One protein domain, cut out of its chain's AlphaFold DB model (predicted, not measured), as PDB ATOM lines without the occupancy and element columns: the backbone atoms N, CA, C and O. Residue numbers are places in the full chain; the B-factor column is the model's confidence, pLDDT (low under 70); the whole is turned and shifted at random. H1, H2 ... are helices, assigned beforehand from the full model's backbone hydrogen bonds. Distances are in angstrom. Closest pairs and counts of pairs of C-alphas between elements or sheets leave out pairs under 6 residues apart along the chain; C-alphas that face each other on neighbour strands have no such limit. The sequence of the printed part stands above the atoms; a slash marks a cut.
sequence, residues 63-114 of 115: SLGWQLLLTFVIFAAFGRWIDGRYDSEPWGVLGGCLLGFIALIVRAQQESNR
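Overview. This is residues 63 to 114 of the 115 residues of the protein "AtpZ/AtpI family protein" of Planctomycetes bacterium (UniProt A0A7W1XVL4). Two long helices, H1 and H2, make a helical hairpin shaped as a narrow V, closed at the tight link and open at the other end, where residues 105 to 114 stick out free. The printed part has 52 residues, with two named helices in the order H1, H2 and no named strand: all helix. It is a loose rod spanning 43 by 20 by 10 A, with a radius of gyration of the C-alphas of 12.9 A.

Along the chain. Find C-alpha 63 at (58.397, -9.905, 41.357); from there H1, residues 63 to 86, runs 35.0 A. H2, residues 91 to 112, runs 31.3 A and ends at C-alpha 112 at (56.574, 8.489, 47.161).

Arrangement. Look at Gly 79 and Gly 92, whose C-alphas, the closest of H1 and H2, are 4.1 A apart. The helices touch, H2 with residues 91 to 100 alone, at a shallow tilt of 30 degrees, opposite ways. In both, every O i to N i+4 pair is within hydrogen-bond range.

Size, cuts and confidence. The C-alphas farthest apart, of Asp 87 and Arg 114, are 43.0 A apart. The printed part has no cut. Mean pLDDT of the printed part is 75.8; residues 83 to 84, 87 to 93 and 111 to 114 are under 70.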
ATOM      1  N   SER A  63      59.766  -9.955  40.826       75.00
ATOM      2  CA  SER A  63      58.397  -9.905  41.357       75.00
ATOM      3  C   SER A  63      57.618  -8.698  40.819       75.00
ATOM      4  O   SER A  63      56.510  -8.849  40.300       75.00
ATOM      5  N   LEU A  64      58.229  -7.510  40.862       79.19
ATOM      6  CA  LEU A  64      57.655  -6.280  40.309       79.19
ATOM      7  C   LEU A  64      57.389  -6.397  38.803       79.19
ATOM      8  O   LEU A  64      56.300  -6.050  38.351       79.19
ATOM      9  N   GLY A  65      58.341  -6.939  38.038       83.00
ATOM     10  CA  GLY A  65      58.190  -7.153  36.597       83.00
ATOM     11  C   GLY A  65      57.036  -8.096  36.251       83.00
ATOM     12  O   GLY A  65      56.237  -7.791  35.367       83.00
ATOM     13  N   TRP A  66      56.888  -9.201  36.987       83.69
ATOM     14  CA  TRP A  66      55.773 -10.134  36.793       83.69
ATOM     15  C   TRP A  66      54.420  -9.490  37.102       83.69
ATOM     16  O   TRP A  66      53.449  -9.674  36.367       83.69
ATOM     17  N   GLN A  67      54.364  -8.681  38.158       81.81
ATOM     18  CA  GLN A  67      53.152  -7.967  38.540       81.81
ATOM     19  C   GLN A  67      52.730  -6.950  37.470       81.81
ATOM     20  O   GLN A  67      51.541  -6.843  37.178       81.81
ATOM     21  N   LEU A  68      53.695  -6.255  36.854       81.56
ATOM     22  CA  LEU A  68      53.466  -5.326  35.741       81.56
ATOM     23  C   LEU A  68      53.052  -6.034  34.449       81.56
ATOM     24  O   LEU A  68      52.164  -5.563  33.740       81.56
ATOM     25  N   LEU A  69      53.675  -7.171  34.142       85.25
ATOM     26  CA  LEU A  69      53.322  -7.971  32.974       85.25
ATOM     27  C   LEU A  69      51.879  -8.474  33.088       85.25
ATOM     28  O   LEU A  69      51.106  -8.342  32.144       85.25
ATOM     29  N   LEU A  70      51.502  -9.013  34.250       82.81
ATOM     30  CA  LEU A  70      50.151  -9.511  34.493       82.81
ATOM     31  C   LEU A  70      49.103  -8.406  34.372       82.81
ATOM     32  O   LEU A  70      48.096  -8.607  33.697       82.81
ATOM     33  N   THR A  71      49.325  -7.238  34.982       78.81
ATOM     34  CA  THR A  71      48.376  -6.123  34.856       78.81
ATOM     35  C   THR A  71      48.265  -5.653  33.412       78.81
ATOM     36  O   THR A  71      47.150  -5.479  32.925       78.81
ATOM     37  N   PHE A  72      49.382  -5.529  32.695       79.94
ATOM     38  CA  PHE A  72      49.371  -5.154  31.284       79.94
ATOM     39  C   PHE A  72      48.599  -6.161  30.423       79.94
ATOM     40  O   PHE A  72      47.729  -5.768  29.650       79.94
ATOM     41  N   VAL A  73      48.860  -7.461  30.585       83.25
ATOM     42  CA  VAL A  73      48.190  -8.522  29.818       83.25
ATOM     43  C   VAL A  73      46.694  -8.566  30.118       83.25
ATOM     44  O   VAL A  73      45.901  -8.678  29.185       83.25
ATOM     45  N   ILE A  74      46.286  -8.431  31.384       84.31
ATOM     46  CA  ILE A  74      44.866  -8.416  31.766       84.31
ATOM     47  C   ILE A  74      44.157  -7.218  31.131       84.31
ATOM     48  O   ILE A  74      43.104  -7.388  30.519       84.31
ATOM     49  N   PHE A  75      44.740  -6.020  31.215       78.50
ATOM     50  CA  PHE A  75      44.147  -4.819  30.626       78.50
ATOM     51  C   PHE A  75      44.144  -4.843  29.095       78.50
ATOM     52  O   PHE A  75      43.160  -4.427  28.486       78.50
ATOM     53  N   ALA A  76      45.192  -5.373  28.463       76.88
ATOM     54  CA  ALA A  76      45.256  -5.539  27.014       76.88
ATOM     55  C   ALA A  76      44.237  -6.577  26.511       76.88
ATOM     56  O   ALA A  76      43.557  -6.344  25.512       76.88
ATOM     57  N   ALA A  77      44.084  -7.704  27.216       77.38
ATOM     58  CA  ALA A  77      43.088  -8.725  26.896       77.38
ATOM     59  C   ALA A  77      41.658  -8.202  27.097       77.38
ATOM     60  O   ALA A  77      40.796  -8.429  26.248       77.38
ATOM     61  N   PHE A  78      41.419  -7.457  28.177       77.75
ATOM     62  CA  PHE A  78      40.134  -6.816  28.449       77.75
ATOM     63  C   PHE A  78      39.796  -5.749  27.398       77.75
ATOM     64  O   PHE A  78      38.684  -5.729  26.876       77.75
ATOM     65  N   GLY A  79      40.774  -4.925  27.012       72.19
ATOM     66  CA  GLY A  79      40.638  -3.944  25.935       72.19
ATOM     67  C   GLY A  79      40.310  -4.591  24.591       72.19
ATOM     68  O   GLY A  79      39.384  -4.163  23.907       72.19
ATOM     69  N   ARG A  80      40.992  -5.693  24.255       70.94
ATOM     70  CA  ARG A  80      40.720  -6.466  23.034       70.94
ATOM     71  C   ARG A  80      39.342  -7.132  23.044       70.94
ATOM     72  O   ARG A  80      38.717  -7.241  21.992       70.94
ATOM     73  N   TRP A  81      38.863  -7.580  24.204       75.94
ATOM     74  CA  TRP A  81      37.509  -8.124  24.344       75.94
ATOM     75  C   TRP A  81      36.437  -7.049  24.127       75.94
ATOM     76  O   TRP A  81      35.447  -7.306  23.445       75.94
ATOM     77  N   ILE A  82      36.658  -5.839  24.649       72.88
ATOM     78  CA  ILE A  82      35.771  -4.691  24.424       72.88
ATOM     79  C   ILE A  82      35.751  -4.298  22.942       72.88
ATOM     80  O   ILE A  82      34.664  -4.166  22.382       72.88
ATOM     81  N   ASP A  83      36.913  -4.199  22.290       66.50
ATOM     82  CA  ASP A  83      36.993  -3.870  20.856       66.50
ATOM     83  C   ASP A  83      36.228  -4.888  19.999       66.50
ATOM     84  O   ASP A  83      35.424  -4.516  19.145       66.50
ATOM     85  N   GLY A  84      36.372  -6.184  20.302       68.81
ATOM     86  CA  GLY A  84      35.634  -7.244  19.611       68.81
ATOM     87  C   GLY A  84      34.121  -7.249  19.873       68.81
ATOM     88  O   GLY A  84      33.373  -7.819  19.081       68.81
ATOM     89  N   ARG A  85      33.641  -6.636  20.965       73.31
ATOM     90  CA  ARG A  85      32.209  -6.590  21.310       73.31
ATOM     91  C   ARG A  85      31.472  -5.427  20.645       73.31
ATOM     92  O   ARG A  85      30.267  -5.564  20.408       73.31
ATOM     93  N   TYR A  86      32.169  -4.320  20.398       71.00
ATOM     94  CA  TYR A  86      31.593  -3.052  19.939       71.00
ATOM     95  C   TYR A  86      32.000  -2.653  18.512       71.00
ATOM     96  O   TYR A  86      31.661  -1.546  18.102       71.00
ATOM     97  N   ASP A  87      32.717  -3.514  17.773       65.94
ATOM     98  CA  ASP A  87      33.282  -3.215  16.433       65.94
ATOM     99  C   ASP A  87      34.067  -1.890  16.407       65.94
ATOM    100  O   ASP A  87      34.206  -1.200  15.401       65.94
ATOM    101  N   SER A  88      34.546  -1.493  17.583       59.50
ATOM    102  CA  SER A  88      35.352  -0.304  17.735       59.50
ATOM    103  C   SER A  88      36.744  -0.700  17.257       59.50
ATOM    104  O   SER A  88      37.315  -1.680  17.739       59.50
ATOM    105  N   GLU A  89      37.281   0.047  16.288       58.94
ATOM    106  CA  GLU A  89      38.720   0.112  15.967       58.94
ATOM    107  C   GLU A  89      39.550   0.208  17.276       58.94
ATOM    108  O   GLU A  89      38.936   0.450  18.304       58.94
ATOM    109  N   PRO A  90      40.891   0.024  17.321       66.31
ATOM    110  CA  PRO A  90      41.645  -0.487  18.489       66.31
ATOM    111  C   PRO A  90      41.776   0.477  19.698       66.31
ATOM    112  O   PRO A  90      42.852   0.664  20.273       66.31
ATOM    113  N   TRP A  91      40.679   1.113  20.087       69.94
ATOM    114  CA  TRP A  91      40.464   2.112  21.116       69.94
ATOM    115  C   TRP A  91      40.349   1.459  22.488       69.94
ATOM    116  O   TRP A  91      40.789   2.046  23.471       69.94
ATOM    117  N   GLY A  92      39.817   0.243  22.572       68.06
ATOM    118  CA  GLY A  92      39.781  -0.579  23.775       68.06
ATOM    119  C   GLY A  92      41.177  -1.046  24.168       68.06
ATOM    120  O   GLY A  92      41.542  -0.942  25.338       68.06
ATOM    121  N   VAL A  93      42.006  -1.470  23.208       66.25
ATOM    122  CA  VAL A  93      43.434  -1.743  23.459       66.25
ATOM    123  C   VAL A  93      44.177  -0.465  23.873       66.25
ATOM    124  O   VAL A  93      44.923  -0.489  24.854       66.25
ATOM    125  N   LEU A  94      43.939   0.662  23.191       74.69
ATOM    126  CA  LEU A  94      44.519   1.962  23.563       74.69
ATOM    127  C   LEU A  94      44.099   2.397  24.976       74.69
ATOM    128  O   LEU A  94      44.933   2.834  25.770       74.69
ATOM    129  N   GLY A  95      42.820   2.230  25.306       75.56
ATOM    130  CA  GLY A  95      42.240   2.538  26.608       75.56
ATOM    131  C   GLY A  95      42.762   1.620  27.710       75.56
ATOM    132  O   GLY A  95      43.092   2.102  28.789       75.56
ATOM    133  N   GLY A  96      42.921   0.324  27.434       76.19
ATOM    134  CA  GLY A  96      43.527  -0.644  28.351       76.19
ATOM    135  C   GLY A  96      44.991  -0.318  28.656       76.19
ATOM    136  O   GLY A  96      45.383  -0.294  29.823       76.19
ATOM    137  N   CYS A  97      45.780   0.022  27.632       76.44
ATOM    138  CA  CYS A  97      47.151   0.509  27.806       76.44
ATOM    139  C   CYS A  97      47.203   1.790  28.650       76.44
ATOM    140  O   CYS A  97      48.009   1.882  29.577       76.44
ATOM    141  N   LEU A  98      46.329   2.760  28.365       81.50
ATOM    142  CA  LEU A  98      46.271   4.019  29.106       81.50
ATOM    143  C   LEU A  98      45.881   3.794  30.574       81.50
ATOM    144  O   LEU A  98      46.521   4.352  31.465       81.50
ATOM    145  N   LEU A  99      44.888   2.942  30.851       79.00
ATOM    146  CA  LEU A  99      44.477   2.632  32.223       79.00
ATOM    147  C   LEU A  99      45.580   1.901  32.998       79.00
ATOM    148  O   LEU A  99      45.834   2.233  34.157       79.00
ATOM    149  N   GLY A 100      46.265   0.951  32.356       79.31
ATOM    150  CA  GLY A 100      47.423   0.268  32.936       79.31
ATOM    151  C   GLY A 100      48.548   1.243  33.294       79.31
ATOM    152  O   GLY A 100      49.134   1.144  34.372       79.31
ATOM    153  N   PHE A 101      48.796   2.239  32.438       82.44
ATOM    154  CA  PHE A 101      49.786   3.287  32.688       82.44
ATOM    155  C   PHE A 101      49.390   4.196  33.861       82.44
ATOM    156  O   PHE A 101      50.208   4.472  34.739       82.44
ATOM    157  N   ILE A 102      48.119   4.604  33.933       86.00
ATOM    158  CA  ILE A 102      47.591   5.400  35.050       86.00
ATOM    159  C   ILE A 102      47.721   4.632  36.370       86.00
ATOM    160  O   ILE A 102      48.196   5.191  37.359       86.00
ATOM    161  N   ALA A 103      47.358   3.347  36.398       81.06
ATOM    162  CA  ALA A 103      47.478   2.515  37.596       81.06
ATOM    163  C   ALA A 103      48.931   2.422  38.098       81.06
ATOM    164  O   ALA A 103      49.181   2.454  39.304       81.06
ATOM    165  N   LEU A 104      49.892   2.364  37.172       81.62
ATOM    166  CA  LEU A 104      51.323   2.330  37.473       81.62
ATOM    167  C   LEU A 104      51.797   3.649  38.098       81.62
ATOM    168  O   LEU A 104      52.472   3.628  39.127       81.62
ATOM    169  N   ILE A 105      51.380   4.790  37.539       85.19
ATOM    170  CA  ILE A 105      51.686   6.120  38.091       85.19
ATOM    171  C   ILE A 105      51.077   6.283  39.483       85.19
ATOM    172  O   ILE A 105      51.764   6.734  40.395       85.19
ATOM    173  N   VAL A 106      49.814   5.896  39.677       84.44
ATOM    174  CA  VAL A 106      49.150   5.998  40.986       84.44
ATOM    175  C   VAL A 106      49.892   5.171  42.034       84.44
ATOM    176  O   VAL A 106      50.143   5.665  43.133       84.44
ATOM    177  N   ARG A 107      50.306   3.945  41.695       79.75
ATOM    178  CA  ARG A 107      51.100   3.107  42.601       79.75
ATOM    179  C   ARG A 107      52.448   3.756  42.939       79.75
ATOM    180  O   ARG A 107      52.811   3.805  44.110       79.75
ATOM    181  N   ALA A 108      53.149   4.295  41.942       77.88
ATOM    182  CA  ALA A 108      54.433   4.970  42.144       77.88
ATOM    183  C   ALA A 108      54.301   6.227  43.029       77.88
ATOM    184  O   ALA A 108      55.138   6.482  43.892       77.88
ATOM    185  N   GLN A 109      53.216   6.989  42.870       81.56
ATOM    186  CA  GLN A 109      52.924   8.152  43.716       81.56
ATOM    187  C   GLN A 109      52.605   7.750  45.163       81.56
ATOM    188  O   GLN A 109      53.015   8.436  46.098       81.56
ATOM    189  N   GLN A 110      51.920   6.625  45.377       78.06
ATOM    190  CA  GLN A 110      51.648   6.116  46.726       78.06
ATOM    191  C   GLN A 110      52.917   5.680  47.469       78.06
ATOM    192  O   GLN A 110      52.977   5.829  48.689       78.06
ATOM    193  N   GLU A 111      53.927   5.169  46.762       67.56
ATOM    194  CA  GLU A 111      55.242   4.875  47.346       67.56
ATOM    195  C   GLU A 111      55.992   6.160  47.724       67.56
ATOM    196  O   GLU A 111      56.537   6.246  48.825       67.56
ATOM    197  N   SER A 112      55.943   7.193  46.875       69.38
ATOM    198  CA  SER A 112      56.574   8.489  47.161       69.38
ATOM    199  C   SER A 112      55.939   9.224  48.342       69.38
ATOM    200  O   SER A 112      56.650   9.881  49.088       69.38
ATOM    201  N   ASN A 113      54.618   9.137  48.515       69.44
ATOM    202  CA  ASN A 113      53.899   9.864  49.568       69.44
ATOM    203  C   ASN A 113      53.938   9.150  50.937       69.44
ATOM    204  O   ASN A 113      53.373   9.634  51.914       69.44
ATOM    205  N   ARG A 114      54.544   7.956  50.994       59.62
ATOM    206  CA  ARG A 114      54.799   7.197  52.231       59.62
ATOM    207  C   ARG A 114      56.209   7.405  52.799       59.62
ATOM    208  O   ARG A 114      56.476   6.865  53.870       59.62
TER     209      ARG A 114